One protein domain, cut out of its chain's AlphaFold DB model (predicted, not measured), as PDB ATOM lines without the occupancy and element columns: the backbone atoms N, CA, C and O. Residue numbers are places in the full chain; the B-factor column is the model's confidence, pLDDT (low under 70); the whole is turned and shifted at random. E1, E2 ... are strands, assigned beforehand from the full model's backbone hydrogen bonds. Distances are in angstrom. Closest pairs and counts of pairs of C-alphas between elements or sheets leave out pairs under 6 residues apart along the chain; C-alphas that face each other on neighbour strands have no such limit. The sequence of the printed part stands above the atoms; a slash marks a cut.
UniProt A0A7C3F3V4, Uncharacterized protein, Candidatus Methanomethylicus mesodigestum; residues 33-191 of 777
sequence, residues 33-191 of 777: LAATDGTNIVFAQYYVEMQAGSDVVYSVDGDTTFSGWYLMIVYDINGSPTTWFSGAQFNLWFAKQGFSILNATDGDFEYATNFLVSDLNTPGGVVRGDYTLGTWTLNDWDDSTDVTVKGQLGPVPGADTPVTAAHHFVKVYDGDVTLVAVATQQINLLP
ATOM      1  N   LEU A  33      -1.534 -27.427 -34.533       95.38
ATOM      2  CA  LEU A  33      -0.355 -28.187 -34.946       95.38
ATOM      3  C   LEU A  33       0.078 -29.127 -33.819       95.38
ATOM      4  O   LEU A  33       0.109 -28.731 -32.654       95.38
ATOM      5  N   ALA A  34       0.412 -30.362 -34.165       95.00
ATOM      6  CA  ALA A  34       0.852 -31.397 -33.242       95.00
ATOM      7  C   ALA A  34       1.935 -32.271 -33.891       95.00
ATOM      8  O   ALA A  34       2.080 -32.281 -35.112       95.00
ATOM      9  N   ALA A  35       2.673 -33.025 -33.083       96.50
ATOM     10  CA  ALA A  35       3.592 -34.057 -33.551       96.50
ATOM     11  C   ALA A  35       3.148 -35.427 -33.030       96.50
ATOM     12  O   ALA A  35       2.663 -35.527 -31.903       96.50
ATOM     13  N   THR A  36       3.327 -36.490 -33.816       95.31
ATOM     14  CA  THR A  36       2.971 -37.861 -33.414       95.31
ATOM     15  C   THR A  36       3.954 -38.908 -33.935       95.31
ATOM     16  O   THR A  36       4.438 -38.813 -35.057       95.31
ATOM     17  N   ASP A  37       4.215 -39.952 -33.152       94.50
ATOM     18  CA  ASP A  37       4.943 -41.157 -33.583       94.50
ATOM     19  C   ASP A  37       3.997 -42.276 -34.087       94.50
ATOM     20  O   ASP A  37       4.423 -43.402 -34.347       94.50
ATOM     21  N   GLY A  38       2.695 -41.979 -34.201       90.88
ATOM     22  CA  GLY A  38       1.633 -42.931 -34.538       90.88
ATOM     23  C   GLY A  38       1.004 -43.645 -33.334       90.88
ATOM     24  O   GLY A  38      -0.007 -44.325 -33.502       90.88
ATOM     25  N   THR A  39       1.557 -43.477 -32.129       92.94
ATOM     26  CA  THR A  39       1.015 -44.011 -30.865       92.94
ATOM     27  C   THR A  39       0.700 -42.893 -29.868       92.94
ATOM     28  O   THR A  39      -0.360 -42.893 -29.243       92.94
ATOM     29  N   ASN A  40       1.602 -41.926 -29.748       95.62
ATOM     30  CA  ASN A  40       1.534 -40.770 -28.868       95.62
ATOM     31  C   ASN A  40       1.356 -39.492 -29.691       95.62
ATOM     32  O   ASN A  40       1.707 -39.447 -30.873       95.62
ATOM     33  N   ILE A  41       0.835 -38.437 -29.075       96.31
ATOM     34  CA  ILE A  41       0.706 -37.113 -29.681       96.31
ATOM     35  C   ILE A  41       1.090 -36.028 -28.680       96.31
ATOM     36  O   ILE A  41       0.756 -36.122 -27.505       96.31
ATOM     37  N   VAL A  42       1.768 -34.989 -29.158       96.38
ATOM     38  CA  VAL A  42       2.030 -33.756 -28.407       96.38
ATOM     39  C   VAL A  42       1.505 -32.567 -29.205       96.38
ATOM     40  O   VAL A  42       1.764 -32.453 -30.407       96.38
ATOM     41  N   PHE A  43       0.735 -31.688 -28.566       95.12
ATOM     42  CA  PHE A  43       0.184 -30.494 -29.208       95.12
ATOM     43  C   PHE A  43       1.135 -29.311 -29.028       95.12
ATOM     44  O   PHE A  43       1.535 -28.995 -27.912       95.12
ATOM     45  N   ALA A  44       1.456 -28.616 -30.117       94.25
ATOM     46  CA  ALA A  44       2.305 -27.437 -30.047       94.25
ATOM     47  C   ALA A  44       1.565 -26.263 -29.385       94.25
ATOM     48  O   ALA A  44       0.393 -25.982 -29.667       94.25
ATOM     49  N   GLN A  45       2.262 -25.520 -28.536       92.12
ATOM     50  CA  GLN A  45       1.770 -24.304 -27.895       92.12
ATOM     51  C   GLN A  45       2.072 -23.060 -28.733       92.12
ATOM     52  O   GLN A  45       1.235 -22.161 -28.828       92.12
ATOM     53  N   TYR A  46       3.247 -23.014 -29.359       90.81
ATOM     54  CA  TYR A  46       3.754 -21.863 -30.100       90.81
ATOM     55  C   TYR A  46       4.141 -22.234 -31.523       90.81
ATOM     56  O   TYR A  46       3.694 -21.569 -32.461       90.81
ATOM     57  N   TYR A  47       4.966 -23.264 -31.703       92.62
ATOM     58  CA  TYR A  47       5.461 -23.630 -33.021       92.62
ATOM     59  C   TYR A  47       5.957 -25.073 -33.119       92.62
ATOM     60  O   TYR A  47       6.317 -25.716 -32.137       92.62
ATOM     61  N   VAL A  48       6.041 -25.549 -34.358       93.19
ATOM     62  CA  VAL A  48       6.742 -26.778 -34.729       93.19
ATOM     63  C   VAL A  48       7.881 -26.409 -35.677       93.19
ATOM     64  O   VAL A  48       7.686 -25.628 -36.605       93.19
ATOM     65  N   GLU A  49       9.076 -26.938 -35.441       92.81
ATOM     66  CA  GLU A  49      10.241 -26.774 -36.314       92.81
ATOM     67  C   GLU A  49      10.436 -28.018 -37.178       92.81
ATOM     68  O   GLU A  49      10.341 -29.139 -36.683       92.81
ATOM     69  N   MET A  50      10.725 -27.832 -38.465       91.06
ATOM     70  CA  MET A  50      10.974 -28.926 -39.416       91.06
ATOM     71  C   MET A  50      11.646 -28.431 -40.687       91.06
ATOM     72  O   MET A  50      11.565 -27.252 -41.022       91.06
ATOM     73  N   GLN A  51      12.291 -29.333 -41.420       89.00
ATOM     74  CA  GLN A  51      12.872 -29.011 -42.722       89.00
ATOM     75  C   GLN A  51      11.780 -28.809 -43.776       89.00
ATOM     76  O   GLN A  51      10.813 -29.569 -43.838       89.00
ATOM     77  N   ALA A  52      11.947 -27.801 -44.632       87.62
ATOM     78  CA  ALA A  52      11.055 -27.604 -45.772       87.62
ATOM     79  C   ALA A  52      11.008 -28.865 -46.659       87.62
ATOM     80  O   ALA A  52      12.049 -29.420 -47.019       87.62
ATOM     81  N   GLY A  53       9.803 -29.311 -47.016       86.44
ATOM     82  CA  GLY A  53       9.571 -30.545 -47.774       86.44
ATOM     83  C   GLY A  53       9.493 -31.821 -46.933       86.44
ATOM     84  O   GLY A  53       9.218 -32.874 -47.496       86.44
ATOM     85  N   SER A  54       9.731 -31.750 -45.619       89.19
ATOM     86  CA  SER A  54       9.655 -32.904 -44.720       89.19
ATOM     87  C   SER A  54       8.307 -32.972 -44.003       89.19
ATOM     88  O   SER A  54       7.672 -31.956 -43.735       89.19
ATOM     89  N   ASP A  55       7.861 -34.174 -43.673       89.62
ATOM     90  CA  ASP A  55       6.774 -34.452 -42.732       89.62
ATOM     91  C   ASP A  55       7.289 -34.728 -41.311       89.62
ATOM     92  O   ASP A  55       6.494 -34.851 -40.378       89.62
ATOM     93  N   VAL A  56       8.612 -34.785 -41.137       93.19
ATOM     94  CA  VAL A  56       9.278 -35.086 -39.875       93.19
ATOM     95  C   VAL A  56       9.592 -33.804 -39.110       93.19
ATOM     96  O   VAL A  56      10.249 -32.878 -39.592       93.19
ATOM     97  N   VAL A  57       9.144 -33.783 -37.863       93.00
ATOM     98  CA  VAL A  57       9.374 -32.731 -36.884       93.00
ATOM     99  C   VAL A  57      10.803 -32.811 -36.361       93.00
ATOM    100  O   VAL A  57      11.301 -33.879 -36.003       93.00
ATOM    101  N   TYR A  58      11.453 -31.653 -36.297       91.44
ATOM    102  CA  TYR A  58      12.749 -31.457 -35.657       91.44
ATOM    103  C   TYR A  58      12.591 -31.152 -34.159       91.44
ATOM    104  O   TYR A  58      13.271 -31.742 -33.321       91.44
ATOM    105  N   SER A  59      11.653 -30.267 -33.816       94.19
ATOM    106  CA  SER A  59      11.296 -29.924 -32.433       94.19
ATOM    107  C   SER A  59       9.870 -29.388 -32.340       94.19
ATOM    108  O   SER A  59       9.344 -28.796 -33.284       94.19
ATOM    109  N   VAL A  60       9.259 -29.551 -31.169       94.00
ATOM    110  CA  VAL A  60       7.973 -28.932 -30.809       94.00
ATOM    111  C   VAL A  60       8.242 -27.929 -29.698       94.00
ATOM    112  O   VAL A  60       8.806 -28.298 -28.675       94.00
ATOM    113  N   ASP A  61       7.919 -26.652 -29.913       91.88
ATOM    114  CA  ASP A  61       8.176 -25.558 -28.958       91.88
ATOM    115  C   ASP A  61       9.627 -25.486 -28.433       91.88
ATOM    116  O   ASP A  61       9.895 -25.029 -27.320       91.88
ATOM    117  N   GLY A  62      10.585 -25.941 -29.249       88.62
ATOM    118  CA  GLY A  62      12.007 -26.019 -28.907       88.62
ATOM    119  C   GLY A  62      12.435 -27.292 -28.164       88.62
ATOM    120  O   GLY A  62      13.626 -27.449 -27.898       88.62
ATOM    121  N   ASP A  63      11.517 -28.214 -27.859       91.00
ATOM    122  CA  ASP A  63      11.842 -29.542 -27.334       91.00
ATOM    123  C   ASP A  63      12.176 -30.509 -28.480       91.00
ATOM    124  O   ASP A  63      11.337 -30.846 -29.319       91.00
ATOM    125  N   THR A  64      13.428 -30.961 -28.514       91.69
ATOM    126  CA  THR A  64      13.955 -31.899 -29.515       91.69
ATOM    127  C   THR A  64      13.668 -33.363 -29.175       91.69
ATOM    128  O   THR A  64      14.043 -34.247 -29.942       91.69
ATOM    129  N   THR A  65      13.035 -33.660 -28.036       92.31
ATOM    130  CA  THR A  65      12.644 -35.032 -27.650       92.31
ATOM    131  C   THR A  65      11.693 -35.654 -28.677       92.31
ATOM    132  O   THR A  65      11.713 -36.865 -28.888       92.31
ATOM    133  N   PHE A  66      10.922 -34.813 -29.369       90.81
ATOM    134  CA  PHE A  66       9.978 -35.194 -30.422       90.81
ATOM    135  C   PHE A  66      10.601 -35.204 -31.825       90.81
ATOM    136  O   PHE A  66       9.889 -35.329 -32.821       90.81
ATOM    137  N   SER A  67      11.926 -35.062 -31.934       90.00
ATOM    138  CA  SER A  67      12.622 -35.184 -33.215       90.00
ATOM    139  C   SER A  67      12.357 -36.564 -33.822       90.00
ATOM    140  O   SER A  67      12.556 -37.585 -33.162       90.00
ATOM    141  N   GLY A  68      11.951 -36.609 -35.090       89.06
ATOM    142  CA  GLY A  68      11.586 -37.862 -35.763       89.06
ATOM    143  C   GLY A  68      10.089 -38.186 -35.734       89.06
ATOM    144  O   GLY A  68       9.678 -39.163 -36.354       89.06
ATOM    145  N   TRP A  69       9.276 -37.393 -35.032       96.06
ATOM    146  CA  TRP A  69       7.817 -37.533 -35.023       96.06
ATOM    147  C   TRP A  69       7.220 -36.854 -36.257       96.06
ATOM    148  O   TRP A  69       7.820 -35.944 -36.816       96.06
ATOM    149  N   TYR A  70       6.034 -37.263 -36.687       95.88
ATOM    150  CA  TYR A  70       5.367 -36.722 -37.869       95.88
ATOM    151  C   TYR A  70       4.478 -35.527 -37.527       95.88
ATOM    152  O   TYR A  70       3.774 -35.542 -36.513       95.88
ATOM    153  N   LEU A  71       4.465 -34.510 -38.391       95.88
ATOM    154  CA  LEU A  71       3.554 -33.374 -38.281       95.88
ATOM    155  C   LEU A  71       2.109 -33.828 -38.468       95.88
ATOM    156  O   LEU A  71       1.750 -34.365 -39.515       95.88
ATOM    157  N   MET A  72       1.261 -33.503 -37.495       95.31
ATOM    158  CA  MET A  72      -0.185 -33.612 -37.597       95.31
ATOM    159  C   MET A  72      -0.844 -32.234 -37.503       95.31
ATOM    160  O   MET A  72      -0.628 -31.482 -36.555       95.31
ATOM    161  N   ILE A  73      -1.715 -31.926 -38.461       95.44
ATOM    162  CA  ILE A  73      -2.632 -30.786 -38.393       95.44
ATOM    163  C   ILE A  73      -3.979 -31.307 -37.895       95.44
ATOM    164  O   ILE A  73      -4.606 -32.143 -38.543       95.44
ATOM    165  N   VAL A  74      -4.418 -30.829 -36.735       95.62
ATOM    166  CA  VAL A  74      -5.587 -31.336 -36.011       95.62
ATOM    167  C   VAL A  74      -6.769 -30.380 -36.149       95.62
ATOM    168  O   VAL A  74      -6.676 -29.189 -35.843       95.62
ATOM    169  N   TYR A  75      -7.907 -30.930 -36.567       95.25
ATOM    170  CA  TYR A  75      -9.149 -30.205 -36.844       95.25
ATOM    171  C   TYR A  75     -10.259 -30.472 -35.812       95.25
ATOM    172  O   TYR A  75     -11.240 -29.730 -35.759       95.25
ATOM    173  N   ASP A  76     -10.130 -31.524 -34.999       95.44
ATOM    174  CA  ASP A  76     -11.064 -31.903 -33.930       95.44
ATOM    175  C   ASP A  76     -10.310 -32.661 -32.833       95.44
ATOM    176  O   ASP A  76      -9.466 -33.506 -33.143       95.44
ATOM    177  N   ILE A  77     -10.623 -32.360 -31.570       94.81
ATOM    178  CA  ILE A  77     -10.073 -33.032 -30.389       94.81
ATOM    179  C   ILE A  77     -11.240 -33.502 -29.516       94.81
ATOM    180  O   ILE A  77     -12.046 -32.694 -29.054       94.81
ATOM    181  N   ASN A  78     -11.332 -34.808 -29.257       94.19
ATOM    182  CA  ASN A  78     -12.352 -35.452 -28.422       94.19
ATOM    183  C   ASN A  78     -13.806 -35.098 -28.799       94.19
ATOM    184  O   ASN A  78     -14.681 -35.001 -27.935       94.19
ATOM    185  N   GLY A  79     -14.083 -34.906 -30.092       89.56
ATOM    186  CA  GLY A  79     -15.403 -34.519 -30.594       89.56
ATOM    187  C   GLY A  79     -15.704 -33.025 -30.457       89.56
ATOM    188  O   GLY A  79     -16.851 -32.620 -30.661       89.56
ATOM    189  N   SER A  80     -14.705 -32.217 -30.092       93.56
ATOM    190  CA  SER A  80     -14.752 -30.758 -30.107       93.56
ATOM    191  C   SER A  80     -13.996 -30.244 -31.340       93.56
ATOM    192  O   SER A  80     -12.760 -30.260 -31.339       93.56
ATOM    193  N   PRO A  81     -14.698 -29.753 -32.381       91.12
ATOM    194  CA  PRO A  81     -14.058 -29.198 -33.566       91.12
ATOM    195  C   PRO A  81     -13.197 -27.988 -33.211       91.12
ATOM    196  O   PRO A  81     -13.670 -27.037 -32.585       91.12
ATOM    197  N   THR A  82     -11.938 -28.014 -33.634       91.00
ATOM    198  CA  THR A  82     -11.050 -26.847 -33.614       91.00
ATOM    199  C   THR A  82     -11.207 -26.047 -34.907       91.00
ATOM    200  O   THR A  82     -11.064 -24.827 -34.894       91.00
ATOM    201  N   THR A  83     -11.581 -26.711 -36.009       90.25
ATOM    202  CA  THR A  83     -11.835 -26.121 -37.332       90.25
ATOM    203  C   THR A  83     -13.225 -26.502 -37.841       90.25
ATOM    204  O   THR A  83     -13.622 -27.665 -37.759       90.25
ATOM    205  N   TRP A  84     -13.973 -25.540 -38.384       87.62
ATOM    206  CA  TRP A  84     -15.297 -25.757 -38.971       87.62
ATOM    207  C   TRP A  84     -15.231 -25.708 -40.494       87.62
ATOM    208  O   TRP A  84     -14.813 -24.708 -41.070       87.62
ATOM    209  N   PHE A  85     -15.719 -26.770 -41.134       86.69
ATOM    210  CA  PHE A  85     -15.836 -26.860 -42.586       86.69
ATOM    211  C   PHE A  85     -17.282 -26.592 -43.020       86.69
ATOM    212  O   PHE A  85     -18.225 -27.229 -42.547       86.69
ATOM    213  N   SER A  86     -17.447 -25.632 -43.918       79.94
ATOM    214  CA  SER A  86     -18.677 -25.277 -44.624       79.94
ATOM    215  C   SER A  86     -18.851 -26.059 -45.935       79.94
ATOM    216  O   SER A  86     -19.984 -26.302 -46.358       79.94
ATOM    217  N   GLY A  87     -17.741 -26.486 -46.551       77.81
ATOM    218  CA  GLY A  87     -17.691 -27.306 -47.765       77.81
ATOM    219  C   GLY A  87     -17.445 -28.801 -47.513       77.81
ATOM    220  O   GLY A  87     -17.124 -29.232 -46.409       77.81
ATOM    221  N   ALA A  88     -17.581 -29.619 -48.564       86.94
ATOM    222  CA  ALA A  88     -17.227 -31.049 -48.531       86.94
ATOM    223  C   ALA A  88     -15.723 -31.309 -48.767       86.94
ATOM    224  O   ALA A  88     -15.249 -32.431 -48.570       86.94
ATOM    225  N   GLN A  89     -14.991 -30.280 -49.200       91.00
ATOM    226  CA  GLN A  89     -13.577 -30.313 -49.553       91.00
ATOM    227  C   GLN A  89     -12.830 -29.149 -48.912       91.00
ATOM    228  O   GLN A  89     -13.433 -28.109 -48.653       91.00
ATOM    229  N   PHE A  90     -11.528 -29.320 -48.700       91.81
ATOM    230  CA  PHE A  90     -10.639 -28.249 -48.270       91.81
ATOM    231  C   PHE A  90      -9.227 -28.401 -48.852       91.81
ATOM    232  O   PHE A  90      -8.806 -29.494 -49.235       91.81
ATOM    233  N   ASN A  91      -8.496 -27.288 -48.875       92.19
ATOM    234  CA  ASN A  91      -7.114 -27.169 -49.327       92.19
ATOM    235  C   ASN A  91      -6.255 -26.543 -48.223       92.19
ATOM    236  O   ASN A  91      -6.758 -25.800 -47.374       92.19
ATOM    237  N   LEU A  92      -4.950 -26.802 -48.274       93.00
ATOM    238  CA  LEU A  92      -3.961 -26.200 -47.392       93.00
ATOM    239  C   LEU A  92      -3.136 -25.150 -48.126       93.00
ATOM    240  O   LEU A  92      -2.610 -25.360 -49.222       93.00
ATOM    241  N   TRP A  93      -3.010 -24.015 -47.459       92.81
ATOM    242  CA  TRP A  93      -2.271 -22.853 -47.907       92.81
ATOM    243  C   TRP A  93      -1.179 -22.539 -46.897       92.81
ATOM    244  O   TRP A  93      -1.382 -22.677 -45.689       92.81
ATOM    245  N   PHE A  94      -0.028 -22.100 -47.390       92.56
ATOM    246  CA  PHE A  94       1.079 -21.680 -46.550       92.56
ATOM    247  C   PHE A  94       1.303 -20.181 -46.704       92.56
ATOM    248  O   PHE A  94       1.278 -19.643 -47.810       92.56
ATOM    249  N   ALA A  95       1.449 -19.497 -45.573       90.69
ATOM    250  CA  ALA A  95       1.306 -18.053 -45.494       90.69
ATOM    251  C   ALA A  95       2.398 -17.407 -44.641       90.69
ATOM    252  O   ALA A  95       2.823 -17.944 -43.612       90.69
ATOM    253  N   LYS A  96       2.813 -16.200 -45.036       87.62
ATOM    254  CA  LYS A  96       3.746 -15.373 -44.249       87.62
ATOM    255  C   LYS A  96       3.072 -14.707 -43.056       87.62
ATOM    256  O   LYS A  96       3.712 -14.417 -42.051       87.62
ATOM    257  N   GLN A  97       1.768 -14.463 -43.167       84.56
ATOM    258  CA  GLN A  97       0.993 -13.720 -42.182       84.56
ATOM    259  C   GLN A  97      -0.225 -14.530 -41.732       84.56
ATOM    260  O   GLN A  97      -0.932 -15.123 -42.547       84.56
ATOM    261  N   GLY A  98      -0.514 -14.500 -40.431       83.69
ATOM    262  CA  GLY A  98      -1.630 -15.225 -39.814       83.69
ATOM    263  C   GLY A  98      -3.004 -14.570 -40.003       83.69
ATOM    264  O   GLY A  98      -3.882 -14.751 -39.167       83.69
ATOM    265  N   PHE A  99      -3.198 -13.754 -41.044       83.50
ATOM    266  CA  PHE A  99      -4.483 -13.108 -41.320       83.50
ATOM    267  C   PHE A  99      -5.495 -14.093 -41.920       83.50
ATOM    268  O   PHE A  99      -5.137 -14.936 -42.738       83.50
ATOM    269  N   SER A 100      -6.774 -13.953 -41.561       82.38
ATOM    270  CA  SER A 100      -7.868 -14.865 -41.946       82.38
ATOM    271  C   SER A 100      -8.344 -14.741 -43.403       82.38
ATOM    272  O   SER A 100      -9.444 -15.181 -43.731       82.38
ATOM    273  N   ILE A 101      -7.543 -14.104 -44.259       85.88
ATOM    274  CA  ILE A 101      -7.805 -13.868 -45.682       85.88
ATOM    275  C   ILE A 101      -6.623 -14.449 -46.462       85.88
ATOM    276  O   ILE A 101      -5.475 -14.293 -46.033       85.88
ATOM    277  N   LEU A 102      -6.898 -15.113 -47.588       87.69
ATOM    278  CA  LEU A 102      -5.852 -15.516 -48.532       87.69
ATOM    279  C   LEU A 102      -5.417 -14.315 -49.370       87.69
ATOM    280  O   LEU A 102      -6.249 -13.677 -50.021       87.69
ATOM    281  N   ASN A 103      -4.116 -14.025 -49.390       85.81
ATOM    282  CA  ASN A 103      -3.562 -12.973 -50.236       85.81
ATOM    283  C   ASN A 103      -2.271 -13.422 -50.930       85.81
ATOM    284  O   ASN A 103      -1.189 -13.397 -50.346       85.81
ATOM    285  N   ALA A 104      -2.374 -13.735 -52.223       81.44
ATOM    286  CA  ALA A 104      -1.221 -14.093 -53.047       81.44
ATOM    287  C   ALA A 104      -0.156 -12.977 -53.114       81.44
ATOM    288  O   ALA A 104       1.029 -13.264 -53.253       81.44
ATOM    289  N   THR A 105      -0.550 -11.704 -52.962       83.56
ATOM    290  CA  THR A 105       0.390 -10.563 -52.939       83.56
ATOM    291  C   THR A 105       1.248 -10.554 -51.672       83.56
ATOM    292  O   THR A 105       2.395 -10.118 -51.713       83.56
ATOM    293  N   ASP A 106       0.720 -11.078 -50.561       81.06
ATOM    294  CA  ASP A 106       1.452 -11.221 -49.294       81.06
ATOM    295  C   ASP A 106       2.287 -12.516 -49.245       81.06
ATOM    296  O   ASP A 106       2.987 -12.774 -48.264       81.06
ATOM    297  N   GLY A 107       2.263 -13.303 -50.326       83.38
ATOM    298  CA  GLY A 107       3.005 -14.548 -50.473       83.38
ATOM    299  C   GLY A 107       2.219 -15.806 -50.118       83.38
ATOM    300  O   GLY A 107       2.820 -16.866 -50.103       83.38
ATOM    301  N   ASP A 108       0.913 -15.734 -49.853       90.44
ATOM    302  CA  ASP A 108       0.129 -16.944 -49.588       90.44
ATOM    303  C   ASP A 108       0.032 -17.819 -50.845       90.44
ATOM    304  O   ASP A 108      -0.353 -17.338 -51.915       90.44
ATOM    305  N   PHE A 109       0.320 -19.115 -50.714       92.19
ATOM    306  CA  PHE A 109       0.195 -20.068 -51.818       92.19
ATOM    307  C   PHE A 109      -0.408 -21.398 -51.366       92.19
ATOM    308  O   PHE A 109      -0.213 -21.841 -50.233       92.19
ATOM    309  N   GLU A 110      -1.152 -22.034 -52.269       92.62
ATOM    310  CA  GLU A 110      -1.666 -23.388 -52.078       92.62
ATOM    311  C   GLU A 110      -0.524 -24.391 -52.233       92.62
ATOM    312  O   GLU A 110       0.232 -24.314 -53.203       92.62
ATOM    313  N   TYR A 111      -0.410 -25.336 -51.301       91.62
ATOM    314  CA  TYR A 111       0.624 -26.376 -51.365       91.62
ATOM    315  C   TYR A 111       0.070 -27.798 -51.308       91.62
ATOM    316  O   TYR A 111       0.760 -28.738 -51.694       91.62
ATOM    317  N   ALA A 112      -1.170 -27.967 -50.848       90.88
ATOM    318  CA  ALA A 112      -1.853 -29.249 -50.846       90.88
ATOM    319  C   ALA A 112      -3.358 -29.040 -51.050       90.88
ATOM    320  O   ALA A 112      -3.931 -28.073 -50.552       90.88
ATOM    321  N   THR A 113      -4.005 -29.923 -51.808       91.25
ATOM    322  CA  THR A 113      -5.328 -29.647 -52.388       91.25
ATOM    323  C   THR A 113      -6.205 -30.896 -52.457       91.25
ATOM    324  O   THR A 113      -5.703 -32.017 -52.375       91.25
ATOM    325  N   ASN A 114      -7.510 -30.707 -52.664       86.94
ATOM    326  CA  ASN A 114      -8.514 -31.759 -52.876       86.94
ATOM    327  C   ASN A 114      -8.734 -32.722 -51.694       86.94
ATOM    328  O   ASN A 114      -9.101 -33.885 -51.898       86.94
ATOM    329  N   PHE A 115      -8.567 -32.265 -50.455       93.38
ATOM    330  CA  PHE A 115      -8.871 -33.098 -49.293       93.38
ATOM    331  C   PHE A 115     -10.373 -33.177 -49.041       93.38
ATOM    332  O   PHE A 115     -11.072 -32.168 -49.107       93.38
ATOM    333  N   LEU A 116     -10.886 -34.374 -48.746       92.56
ATOM    334  CA  LEU A 116     -12.299 -34.569 -48.421       92.56
ATOM    335  C   LEU A 116     -12.504 -34.475 -46.911       92.56
ATOM    336  O   LEU A 116     -11.882 -35.206 -46.142       92.56
ATOM    337  N   VAL A 117     -13.469 -33.661 -46.482       91.50
ATOM    338  CA  VAL A 117     -13.843 -33.549 -45.060       91.50
ATOM    339  C   VAL A 117     -14.374 -34.886 -44.520       91.50
ATOM    340  O   VAL A 117     -14.225 -35.193 -43.338       91.50
ATOM    341  N   SER A 118     -14.960 -35.728 -45.378       92.75
ATOM    342  CA  SER A 118     -15.418 -37.068 -44.995       92.75
ATOM    343  C   SER A 118     -14.281 -37.988 -44.550       92.75
ATOM    344  O   SER A 118     -14.498 -38.785 -43.637       92.75
ATOM    345  N   ASP A 119     -13.089 -37.857 -45.145       95.00
ATOM    346  CA  ASP A 119     -11.948 -38.744 -44.882       95.00
ATOM    347  C   ASP A 119     -11.465 -38.609 -43.428       95.00
ATOM    348  O   ASP A 119     -11.101 -39.609 -42.810       95.00
ATOM    349  N   LEU A 120     -11.610 -37.417 -42.831       93.81
ATOM    350  CA  LEU A 120     -11.299 -37.135 -41.423       93.81
ATOM    351  C   LEU A 120     -12.093 -37.986 -40.423       93.81
ATOM    352  O   LEU A 120     -11.692 -38.071 -39.268       93.81
ATOM    353  N   ASN A 121     -13.207 -38.606 -40.831       93.88
ATOM    354  CA  ASN A 121     -14.013 -39.489 -39.977       93.88
ATOM    355  C   ASN A 121     -13.625 -40.974 -40.097       93.88
ATOM    356  O   ASN A 121     -14.292 -41.823 -39.506       93.88
ATOM    357  N   THR A 122     -12.593 -41.301 -40.878       94.62
ATOM    358  CA  THR A 122     -12.168 -42.685 -41.121       94.62
ATOM    359  C   THR A 122     -11.162 -43.124 -40.053       94.62
ATOM    360  O   THR A 122     -10.078 -42.536 -39.982       94.62
ATOM    361  N   PRO A 123     -11.458 -44.150 -39.231       92.12
ATOM    362  CA  PRO A 123     -10.497 -44.666 -38.258       92.12
ATOM    363  C   PRO A 123      -9.233 -45.193 -38.949       92.12
ATOM    364  O   PRO A 123      -9.335 -45.975 -39.892       92.12
ATOM    365  N   GLY A 124      -8.054 -44.775 -38.486       82.38
ATOM    366  CA  GLY A 124      -6.762 -45.193 -39.054       82.38
ATOM    367  C   GLY A 124      -6.330 -44.434 -40.319       82.38
ATOM    368  O   GLY A 124      -5.164 -44.509 -40.692       82.38
ATOM    369  N   GLY A 125      -7.233 -43.651 -40.913       90.81
ATOM    370  CA  GLY A 125      -6.960 -42.702 -41.989       90.81
ATOM    371  C   GLY A 125      -7.051 -43.224 -43.426       90.81
ATOM    372  O   GLY A 125      -7.211 -44.412 -43.694       90.81
ATOM    373  N   VAL A 126      -6.997 -42.279 -44.364       94.56
ATOM    374  CA  VAL A 126      -7.090 -42.435 -45.820       94.56
ATOM    375  C   VAL A 126      -5.939 -41.665 -46.458       94.56
ATOM    376  O   VAL A 126      -5.753 -40.482 -46.178       94.56
ATOM    377  N   VAL A 127      -5.191 -42.323 -47.343       93.44
ATOM    378  CA  VAL A 127      -4.055 -41.722 -48.060       93.44
ATOM    379  C   VAL A 127      -4.538 -40.924 -49.282       93.44
ATOM    380  O   VAL A 127      -5.355 -41.403 -50.078       93.44
ATOM    381  N   ARG A 128      -4.027 -39.699 -49.439       90.19
ATOM    382  CA  ARG A 128      -4.291 -38.740 -50.525       90.19
ATOM    383  C   ARG A 128      -2.966 -38.094 -50.954       90.19
ATOM    384  O   ARG A 128      -2.559 -37.082 -50.390       90.19
ATOM    385  N   GLY A 129      -2.305 -38.677 -51.954       89.25
ATOM    386  CA  GLY A 129      -0.936 -38.277 -52.308       89.25
ATOM    387  C   GLY A 129       0.015 -38.568 -51.146       89.25
ATOM    388  O   GLY A 129      -0.079 -39.641 -50.556       89.25
ATOM    389  N   ASP A 130       0.845 -37.593 -50.780       89.94
ATOM    390  CA  ASP A 130       1.797 -37.691 -49.659       89.94
ATOM    391  C   ASP A 130       1.162 -37.429 -48.279       89.94
ATOM    392  O   ASP A 130       1.859 -37.315 -47.274       89.94
ATOM    393  N   TYR A 131      -0.169 -37.308 -48.210       94.12
ATOM    394  CA  TYR A 131      -0.892 -36.974 -46.983       94.12
ATOM    395  C   TYR A 131      -1.820 -38.100 -46.541       94.12
ATOM    396  O   TYR A 131      -2.430 -38.783 -47.363       94.12
ATOM    397  N   THR A 132      -2.001 -38.251 -45.229       95.19
ATOM    398  CA  THR A 132      -2.957 -39.202 -44.642       95.19
ATOM    399  C   THR A 132      -3.948 -38.463 -43.753       95.19
ATOM    400  O   THR A 132      -3.544 -37.759 -42.835       95.19
ATOM    401  N   LEU A 133      -5.248 -38.619 -44.009       95.88
ATOM    402  CA  LEU A 133      -6.325 -37.926 -43.293       95.88
ATOM    403  C   LEU A 133      -7.200 -38.923 -42.554       95.88
ATOM    404  O   LEU A 133      -7.609 -39.915 -43.146       95.88
ATOM    405  N   GLY A 134      -7.537 -38.670 -41.294       95.50
ATOM    406  CA  GLY A 134      -8.250 -39.674 -40.513       95.50
ATOM    407  C   GLY A 134      -8.631 -39.265 -39.109       95.50
ATOM    408  O   GLY A 134      -8.392 -38.140 -38.670       95.50
ATOM    409  N   THR A 135      -9.232 -40.227 -38.412       96.25
ATOM    410  CA  THR A 135      -9.432 -40.199 -36.963       96.25
ATOM    411  C   THR A 135      -8.486 -41.200 -36.302       96.25
ATOM    412  O   THR A 135      -8.478 -42.379 -36.673       96.25
ATOM    413  N   TRP A 136      -7.750 -40.758 -35.285       96.62
ATOM    414  CA  TRP A 136      -6.872 -41.606 -34.476       96.62
ATOM    415  C   TRP A 136      -7.150 -41.405 -32.992       96.62
ATOM    416  O   TRP A 136      -7.434 -40.292 -32.560       96.62
ATOM    417  N   THR A 137      -7.057 -42.486 -32.219       95.62
ATOM    418  CA  THR A 137      -6.981 -42.414 -30.758       95.62
ATOM    419  C   THR A 137      -5.529 -42.638 -30.373       95.62
ATOM    420  O   THR A 137      -4.995 -43.716 -30.622       95.62
ATOM    421  N   LEU A 138      -4.907 -41.599 -29.831       95.69
ATOM    422  CA  LEU A 138      -3.489 -41.537 -29.489       95.69
ATOM    423  C   LEU A 138      -3.357 -41.245 -27.994       95.69
ATOM    424  O   LEU A 138      -4.296 -40.742 -27.379       95.69
ATOM    425  N   ASN A 139      -2.206 -41.545 -27.402       96.00
ATOM    426  CA  ASN A 139      -1.921 -41.127 -26.033       96.00
ATOM    427  C   ASN A 139      -1.399 -39.684 -26.032       96.00
ATOM    428  O   ASN A 139      -0.408 -39.390 -26.698       96.00
ATOM    429  N   ASP A 140      -2.076 -38.785 -25.322       94.44
ATOM    430  CA  ASP A 140      -1.590 -37.424 -25.112       94.44
ATOM    431  C   ASP A 140      -0.329 -37.475 -24.246       94.44
ATOM    432  O   ASP A 140      -0.369 -37.964 -23.115       94.44
ATOM    433  N   TRP A 141       0.787 -37.002 -24.792       93.06
ATOM    434  CA  TRP A 141       2.090 -37.067 -24.145       93.06
ATOM    435  C   TRP A 141       2.143 -36.269 -22.837       93.06
ATOM    436  O   TRP A 141       2.762 -36.721 -21.871       93.06
ATOM    437  N   ASP A 142       1.478 -35.115 -22.782       88.38
ATOM    438  CA  ASP A 142       1.562 -34.217 -21.628       88.38
ATOM    439  C   ASP A 142       0.679 -34.703 -20.469       88.38
ATOM    440  O   ASP A 142       1.085 -34.655 -19.303       88.38
ATOM    441  N   ASP A 143      -0.502 -35.238 -20.789       86.50
ATOM    442  CA  ASP A 143      -1.516 -35.633 -19.803       86.50
ATOM    443  C   ASP A 143      -1.609 -37.159 -19.583       86.50
ATOM    444  O   ASP A 143      -2.296 -37.621 -18.667       86.50
ATOM    445  N   SER A 144      -0.895 -37.965 -20.380       88.19
ATOM    446  CA  SER A 144      -0.900 -39.441 -20.354       88.19
ATOM    447  C   SER A 144      -2.294 -40.073 -20.512       88.19
ATOM    448  O   SER A 144      -2.533 -41.202 -20.067       88.19
ATOM    449  N   THR A 145      -3.232 -39.361 -21.137       92.44
ATOM    450  CA  THR A 145      -4.612 -39.813 -21.374       92.44
ATOM    451  C   THR A 145      -4.870 -40.090 -22.845       92.44
ATOM    452  O   THR A 145      -4.304 -39.429 -23.708       92.44
ATOM    453  N   ASP A 146      -5.780 -41.016 -23.146       93.31
ATOM    454  CA  ASP A 146      -6.206 -41.247 -24.527       93.31
ATOM    455  C   ASP A 146      -6.980 -40.034 -25.066       93.31
ATOM    456  O   ASP A 146      -7.967 -39.588 -24.471       93.31
ATOM    457  N   VAL A 147      -6.549 -39.534 -26.221       95.19
ATOM    458  CA  VAL A 147      -7.168 -38.436 -26.961       95.19
ATOM    459  C   VAL A 147      -7.555 -38.913 -28.356       95.19
ATOM    460  O   VAL A 147      -6.761 -39.515 -29.077       95.19
ATOM    461  N   THR A 148      -8.797 -38.654 -28.759       96.12
ATOM    462  CA  THR A 148      -9.254 -38.913 -30.126       96.12
ATOM    463  C   THR A 148      -9.132 -37.639 -30.946       96.12
ATOM    464  O   THR A 148      -9.815 -36.656 -30.665       96.12
ATOM    465  N   VAL A 149      -8.301 -37.660 -31.982       96.31
ATOM    466  CA  VAL A 149      -8.076 -36.528 -32.886       96.31
ATOM    467  C   VAL A 149      -8.571 -36.836 -34.290       96.31
ATOM    468  O   VAL A 149      -8.431 -37.961 -34.772       96.31
ATOM    469  N   LYS A 150      -9.121 -35.824 -34.967       96.81
ATOM    470  CA  LYS A 150      -9.286 -35.845 -36.427       96.81
ATOM    471  C   LYS A 150      -8.275 -34.902 -37.037       96.81
ATOM    472  O   LYS A 150      -8.267 -33.717 -36.703       96.81
ATOM    473  N   GLY A 151      -7.443 -35.407 -37.931       94.38
ATOM    474  CA  GLY A 151      -6.328 -34.628 -38.440       94.38
ATOM    475  C   GLY A 151      -5.786 -35.117 -39.766       94.38
ATOM    476  O   GLY A 151      -6.335 -36.015 -40.407       94.38
ATOM    477  N   GLN A 152      -4.687 -34.493 -40.155       94.81
ATOM    478  CA  GLN A 152      -3.944 -34.787 -41.363       94.81
ATOM    479  C   GLN A 152      -2.458 -34.880 -41.046       94.81
ATOM    480  O   GLN A 152      -1.906 -33.976 -40.425       94.81
ATOM    481  N   LEU A 153      -1.832 -35.948 -41.523       94.25
ATOM    482  CA  LEU A 153      -0.390 -36.148 -41.561       94.25
ATOM    483  C   LEU A 153       0.135 -35.822 -42.957       94.25
ATOM    484  O   LEU A 153      -0.556 -36.096 -43.942       94.25
ATOM    485  N   GLY A 154       1.349 -35.290 -43.038       91.00
ATOM    486  CA  GLY A 154       2.093 -35.169 -44.288       91.00
ATOM    487  C   GLY A 154       3.042 -33.973 -44.314       91.00
ATOM    488  O   GLY A 154       3.148 -33.242 -43.323       91.00
ATOM    489  N   PRO A 155       3.751 -33.783 -45.437       92.00
ATOM    490  CA  PRO A 155       4.876 -32.868 -45.501       92.00
ATOM    491  C   PRO A 155       4.451 -31.404 -45.539       92.00
ATOM    492  O   PRO A 155       3.349 -31.043 -45.958       92.00
ATOM    493  N   VAL A 156       5.366 -30.531 -45.132       92.12
ATOM    494  CA  VAL A 156       5.269 -29.093 -45.415       92.12
ATOM    495  C   VAL A 156       5.832 -28.778 -46.803       92.12
ATOM    496  O   VAL A 156       6.553 -29.599 -47.372       92.12
ATOM    497  N   PRO A 157       5.540 -27.597 -47.382       89.44
ATOM    498  CA  PRO A 157       6.060 -27.239 -48.700       89.44
ATOM    499  C   PRO A 157       7.592 -27.333 -48.769       89.44
ATOM    500  O   PRO A 157       8.288 -26.887 -47.854       89.44
ATOM    501  N   GLY A 158       8.106 -27.906 -49.860       84.94
ATOM    502  CA  GLY A 158       9.538 -28.112 -50.101       84.94
ATOM    503  C   GLY A 158      10.108 -27.261 -51.232       84.94
ATOM    504  O   GLY A 158       9.515 -26.258 -51.636       84.94
ATOM    505  N   ALA A 159      11.259 -27.689 -51.759       75.75
ATOM    506  CA  ALA A 159      12.010 -26.969 -52.792       75.75
ATOM    507  C   ALA A 159      11.231 -26.738 -54.099       75.75
ATOM    508  O   ALA A 159      11.508 -25.784 -54.818       75.75
ATOM    509  N   ASP A 160      10.216 -27.561 -54.369       76.50
ATOM    510  CA  ASP A 160       9.373 -27.463 -55.565       76.50
ATOM    511  C   ASP A 160       8.274 -26.381 -55.458       76.50
ATOM    512  O   ASP A 160       7.457 -26.216 -56.362       76.50
ATOM    513  N   THR A 161       8.218 -25.640 -54.346       81.81
ATOM    514  CA  THR A 161       7.183 -24.634 -54.060       81.81
ATOM    515  C   THR A 161       7.796 -23.249 -53.833       81.81
ATOM    516  O   THR A 161       8.980 -23.141 -53.511       81.81
ATOM    517  N   PRO A 162       7.019 -22.150 -53.922       81.69
ATOM    518  CA  PRO A 162       7.525 -20.802 -53.662       81.69
ATOM    519  C   PRO A 162       7.818 -20.508 -52.170       81.69
ATOM    520  O   PRO A 162       7.877 -19.342 -51.764       81.69
ATOM    521  N   VAL A 163       8.020 -21.536 -51.347       87.56
ATOM    522  CA  VAL A 163       8.213 -21.417 -49.903       87.56
ATOM    523  C   VAL A 163       9.499 -20.674 -49.534       87.56
ATOM    524  O   VAL A 163      10.499 -20.683 -50.247       87.56
ATOM    525  N   THR A 164       9.457 -19.996 -48.390       86.38
ATOM    526  CA  THR A 164      10.563 -19.209 -47.823       86.38
ATOM    527  C   THR A 164      10.525 -19.329 -46.304       86.38
ATOM    528  O   THR A 164       9.451 -19.572 -45.761       86.38
ATOM    529  N   ALA A 165      11.623 -19.016 -45.611       83.50
ATOM    530  CA  ALA A 165      11.682 -19.065 -44.143       83.50
ATOM    531  C   ALA A 165      10.675 -18.119 -43.459       83.50
ATOM    532  O   ALA A 165      10.279 -18.359 -42.331       83.50
ATOM    533  N   ALA A 166      10.240 -17.060 -44.156       84.25
ATOM    534  CA  ALA A 166       9.212 -16.132 -43.677       84.25
ATOM    535  C   ALA A 166       7.772 -16.686 -43.706       84.25
ATOM    536  O   ALA A 166       6.860 -15.998 -43.250       84.25
ATOM    537  N   HIS A 167       7.533 -17.860 -44.299       86.31
ATOM    538  CA  HIS A 167       6.221 -18.499 -44.245       86.31
ATOM    539  C   HIS A 167       6.121 -19.329 -42.971       86.31
ATOM    540  O   HIS A 167       6.955 -20.198 -42.732       86.31
ATOM    541  N   HIS A 168       5.093 -19.048 -42.177       87.56
ATOM    542  CA  HIS A 168       4.947 -19.604 -40.835       87.56
ATOM    543  C   HIS A 168       3.562 -20.176 -40.558       87.56
ATOM    544  O   HIS A 168       3.396 -20.925 -39.605       87.56
ATOM    545  N   PHE A 169       2.544 -19.809 -41.331       90.88
ATOM    546  CA  PHE A 169       1.162 -20.118 -40.984       90.88
ATOM    547  C   PHE A 169       0.560 -21.098 -41.975       90.88
ATOM    548  O   PHE A 169       0.593 -20.860 -43.183       90.88
ATOM    549  N   VAL A 170      -0.056 -22.155 -41.449       92.38
ATOM    550  CA  VAL A 170      -0.940 -23.015 -42.234       92.38
ATOM    551  C   VAL A 170      -2.350 -22.444 -42.194       92.38
ATOM    552  O   VAL A 170      -2.897 -22.152 -41.126       92.38
ATOM    553  N   LYS A 171      -2.936 -22.287 -43.376       91.88
ATOM    554  CA  LYS A 171      -4.313 -21.855 -43.578       91.88
ATOM    555  C   LYS A 171      -5.105 -22.977 -44.241       91.88
ATOM    556  O   LYS A 171      -4.604 -23.655 -45.132       91.88
ATOM    557  N   VAL A 172      -6.347 -23.149 -43.810       91.31
ATOM    558  CA  VAL A 172      -7.272 -24.169 -44.305       91.31
ATOM    559  C   VAL A 172      -8.417 -23.461 -45.012       91.31
ATOM    560  O   VAL A 172      -9.137 -22.668 -44.400       91.31
ATOM    561  N   TYR A 173      -8.561 -23.734 -46.305       89.62
ATOM    562  CA  TYR A 173      -9.524 -23.082 -47.187       89.62
ATOM    563  C   TYR A 173     -10.534 -24.089 -47.735       89.62
ATOM    564  O   TYR A 173     -10.134 -25.080 -48.337       89.62
ATOM    565  N   ASP A 174     -11.829 -23.827 -47.575       86.31
ATOM    566  CA  ASP A 174     -12.912 -24.741 -47.965       86.31
ATOM    567  C   ASP A 174     -13.975 -24.111 -48.893       86.31
ATOM    568  O   ASP A 174     -14.947 -24.778 -49.252       86.31
ATOM    569  N   GLY A 175     -13.797 -22.849 -49.320       76.38
ATOM    570  CA  GLY A 175     -14.658 -22.225 -50.335       76.38
ATOM    571  C   GLY A 175     -14.867 -20.705 -50.265       76.38
ATOM    572  O   GLY A 175     -15.274 -20.136 -51.278       76.38
ATOM    573  N   ASP A 176     -14.586 -20.033 -49.137       74.19
ATOM    574  CA  ASP A 176     -14.711 -18.565 -48.997       74.19
ATOM    575  C   ASP A 176     -13.395 -17.906 -48.552       74.19
ATOM    576  O   ASP A 176     -12.860 -18.179 -47.478       74.19
ATOM    577  N   VAL A 177     -12.861 -17.001 -49.384       74.00
ATOM    578  CA  VAL A 177     -11.546 -16.361 -49.176       74.00
ATOM    579  C   VAL A 177     -11.538 -15.349 -48.032       74.00
ATOM    580  O   VAL A 177     -10.468 -14.897 -47.627       74.00
ATOM    581  N   THR A 178     -12.711 -14.978 -47.512       73.12
ATOM    582  CA  THR A 178     -12.862 -14.032 -46.398       73.12
ATOM    583  C   THR A 178     -12.949 -14.709 -45.029       73.12
ATOM    584  O   THR A 178     -12.736 -14.045 -44.012       73.12
ATOM    585  N   LEU A 179     -13.231 -16.017 -44.990       73.94
ATOM    586  CA  LEU A 179     -13.475 -16.786 -43.771       73.94
ATOM    587  C   LEU A 179     -12.584 -18.035 -43.729       73.94
ATOM    588  O   LEU A 179     -13.063 -19.164 -43.769       73.94
ATOM    589  N   VAL A 180     -11.272 -17.825 -43.636       87.00
ATOM    590  CA  VAL A 180     -10.277 -18.906 -43.692       87.00
ATOM    591  C   VAL A 180      -9.834 -19.298 -42.286       87.00
ATOM    592  O   VAL A 180      -9.607 -18.430 -41.432       87.00
ATOM    593  N   ALA A 181      -9.703 -20.602 -42.046       89.88
ATOM    594  CA  ALA A 181      -9.177 -21.127 -40.797       89.88
ATOM    595  C   ALA A 181      -7.647 -21.018 -40.787       89.88
ATOM    596  O   ALA A 181      -6.991 -21.312 -41.783       89.88
ATOM    597  N   VAL A 182      -7.067 -20.553 -39.679       90.62
ATOM    598  CA  VAL A 182      -5.623 -20.279 -39.573       90.62
ATOM    599  C   VAL A 182      -5.084 -20.923 -38.310       90.62
ATOM    600  O   VAL A 182      -5.648 -20.715 -37.227       90.62
ATOM    601  N   ALA A 183      -4.004 -21.689 -38.459       90.31
ATOM    602  CA  ALA A 183      -3.339 -22.333 -37.340       90.31
ATOM    603  C   ALA A 183      -2.864 -21.294 -36.321       90.31
ATOM    604  O   ALA A 183      -2.307 -20.253 -36.678       90.31
ATOM    605  N   THR A 184      -3.115 -21.569 -35.042       80.31
ATOM    606  CA  THR A 184      -2.660 -20.703 -33.946       80.31
ATOM    607  C   THR A 184      -1.154 -20.778 -33.744       80.31
ATOM    608  O   THR A 184      -0.538 -19.785 -33.362       80.31
ATOM    609  N   GLN A 185      -0.583 -21.947 -34.015       92.12
ATOM    610  CA  GLN A 185       0.840 -22.221 -33.944       92.12
ATOM    611  C   GLN A 185       1.512 -21.949 -35.286       92.12
ATOM    612  O   GLN A 185       0.888 -22.021 -36.348       92.12
ATOM    613  N   GLN A 186       2.805 -21.657 -35.223       92.31
ATOM    614  CA  GLN A 186       3.638 -21.454 -36.397       92.31
ATOM    615  C   GLN A 186       4.362 -22.739 -36.805       92.31
ATOM    616  O   GLN A 186       4.663 -23.596 -35.982       92.31
ATOM    617  N   ILE A 187       4.688 -22.847 -38.085       92.19
ATOM    618  CA  ILE A 187       5.694 -23.775 -38.589       92.19
ATOM    619  C   ILE A 187       6.957 -22.967 -38.862       92.19
ATOM    620  O   ILE A 187       6.963 -22.058 -39.690       92.19
ATOM    621  N   ASN A 188       8.034 -23.296 -38.165       90.88
ATOM    622  CA  ASN A 188       9.345 -22.717 -38.405       90.88
ATOM    623  C   ASN A 188      10.110 -23.636 -39.353       90.88
ATOM    624  O   ASN A 188      10.542 -24.726 -38.977       90.88
ATOM    625  N   LEU A 189      10.246 -23.193 -40.603       89.62
ATOM    626  CA  LEU A 189      10.950 -23.962 -41.617       89.62
ATOM    627  C   LEU A 189      12.458 -23.818 -41.474       89.62
ATOM    628  O   LEU A 189      13.010 -22.719 -41.556       89.62
ATOM    629  N   LEU A 190      13.115 -24.960 -41.325       86.31
ATOM    630  CA  LEU A 190      14.550 -25.091 -41.457       86.31
ATOM    631  C   LEU A 190      14.930 -25.186 -42.947       86.31
ATOM    632  O   LEU A 190      14.166 -25.745 -43.748       86.31
ATOM    633  N   PRO A 191      16.114 -24.669 -43.314       86.38
ATOM    634  CA  PRO A 191      16.708 -24.824 -44.635       86.38
ATOM    635  C   PRO A 191      16.643 -26.254 -45.168       86.38
ATOM    636  O   PRO A 191      16.907 -27.208 -44.436       86.38
TER     637      PRO A 191
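What this domain is: This is residues 33 to 191 of the 777 residues of an uncharacterized protein of Candidatus Methanomethylicus mesodigestum (UniProt A0A7C3F3V4). A small closed barrel of five strands, E1, E2, E9, E10 and E5, makes one part of this domain, with E8 paired onto E9 as an extra strand. Two three-stranded sheets sit beside it, E4 E3 E12 next to E1 and E7 E6 E11 reaching E8 with one end of E7, and these two sheets meet where E11 and E12 come close. The printed part has 159 residues with twelve named strands, E1 to E12 in chain order, and no named helix: the class is all strand, though the strands hold 71 residues, under half. The barrel is mixed, E4 E3 E12 is mixed, and E7 E6 E11 is antiparallel. The whole is compact, with a radius of gyration of the C-alphas of 14.5 A and spans of 43 by 35 by 26 A.

Where its parts are: Begin in the barrel with E1, residues 33 to 36, at C-alpha 33 (-0.355, -28.187, -34.946), and E2, residues 40 to 43. E9, residues 131 to 140, is 21.9 A long and bends by 79 degrees at residue 134; E10, residues 146 to 153, is 18.7 A and bends by 73 degrees at residue 150. E5, residues 70 to 77, is 17.5 A and bends by 65 degrees at residue 74, and E8 is residues 126 to 128. Outside the barrel find E3, residues 47 to 51, E4, residues 57 to 60, E6, residues 89 to 95, E7, residues 109 to 116, and E11, residues 169 to 173. E12, residues 186 to 190, ends at C-alpha 190 (14.550, -25.091, -41.457).

How they stand to each other: Go round the ring: E1 and E2 are an antiparallel hairpin, N 35 to O 42 at 2.9 A, and E2 and E9 are parallel, N 41 to O 139 at 2.8 A. E8, E9 and E10 form a meander, each strand the antiparallel neighbour of the one before, with N 126 to O 133 at 2.7 A and N 136 to O 149 at 2.9 A. E10 and E5 are antiparallel, N 73 to O 152 at 2.8 A, and E5 and E1, N 34 to O 72 at 2.8 A, close the ring. The closest C-alphas of E1 and E4, Ala 35 and Val 57, are 6.8 A apart. E3 and E4 are a hairpin, N 49 to O 59 at 2.9 A; E3 and E12 are parallel, N 188 to O 48 at 2.8 A. The closest C-alphas of E11 and E12, Phe 169 and Gln 186, are 5.4 A apart. E6 is antiparallel to E11, N 93 to O 171 at 2.8 A, and to E7, N 92 to O 112 at 2.8 A. E7 and E9 are near each other, while E6 and E9 are apart.

The domain as a whole: The two C-alphas farthest apart, those of Thr 105 and Ser 144, are 43.6 A from each other. The printed part has no cut. Look for the long links from E5 to E6, E6 to E7, E10 to E11 and E11 to E12. The mean pLDDT of the printed part is 90.2, and no printed residue is under 70.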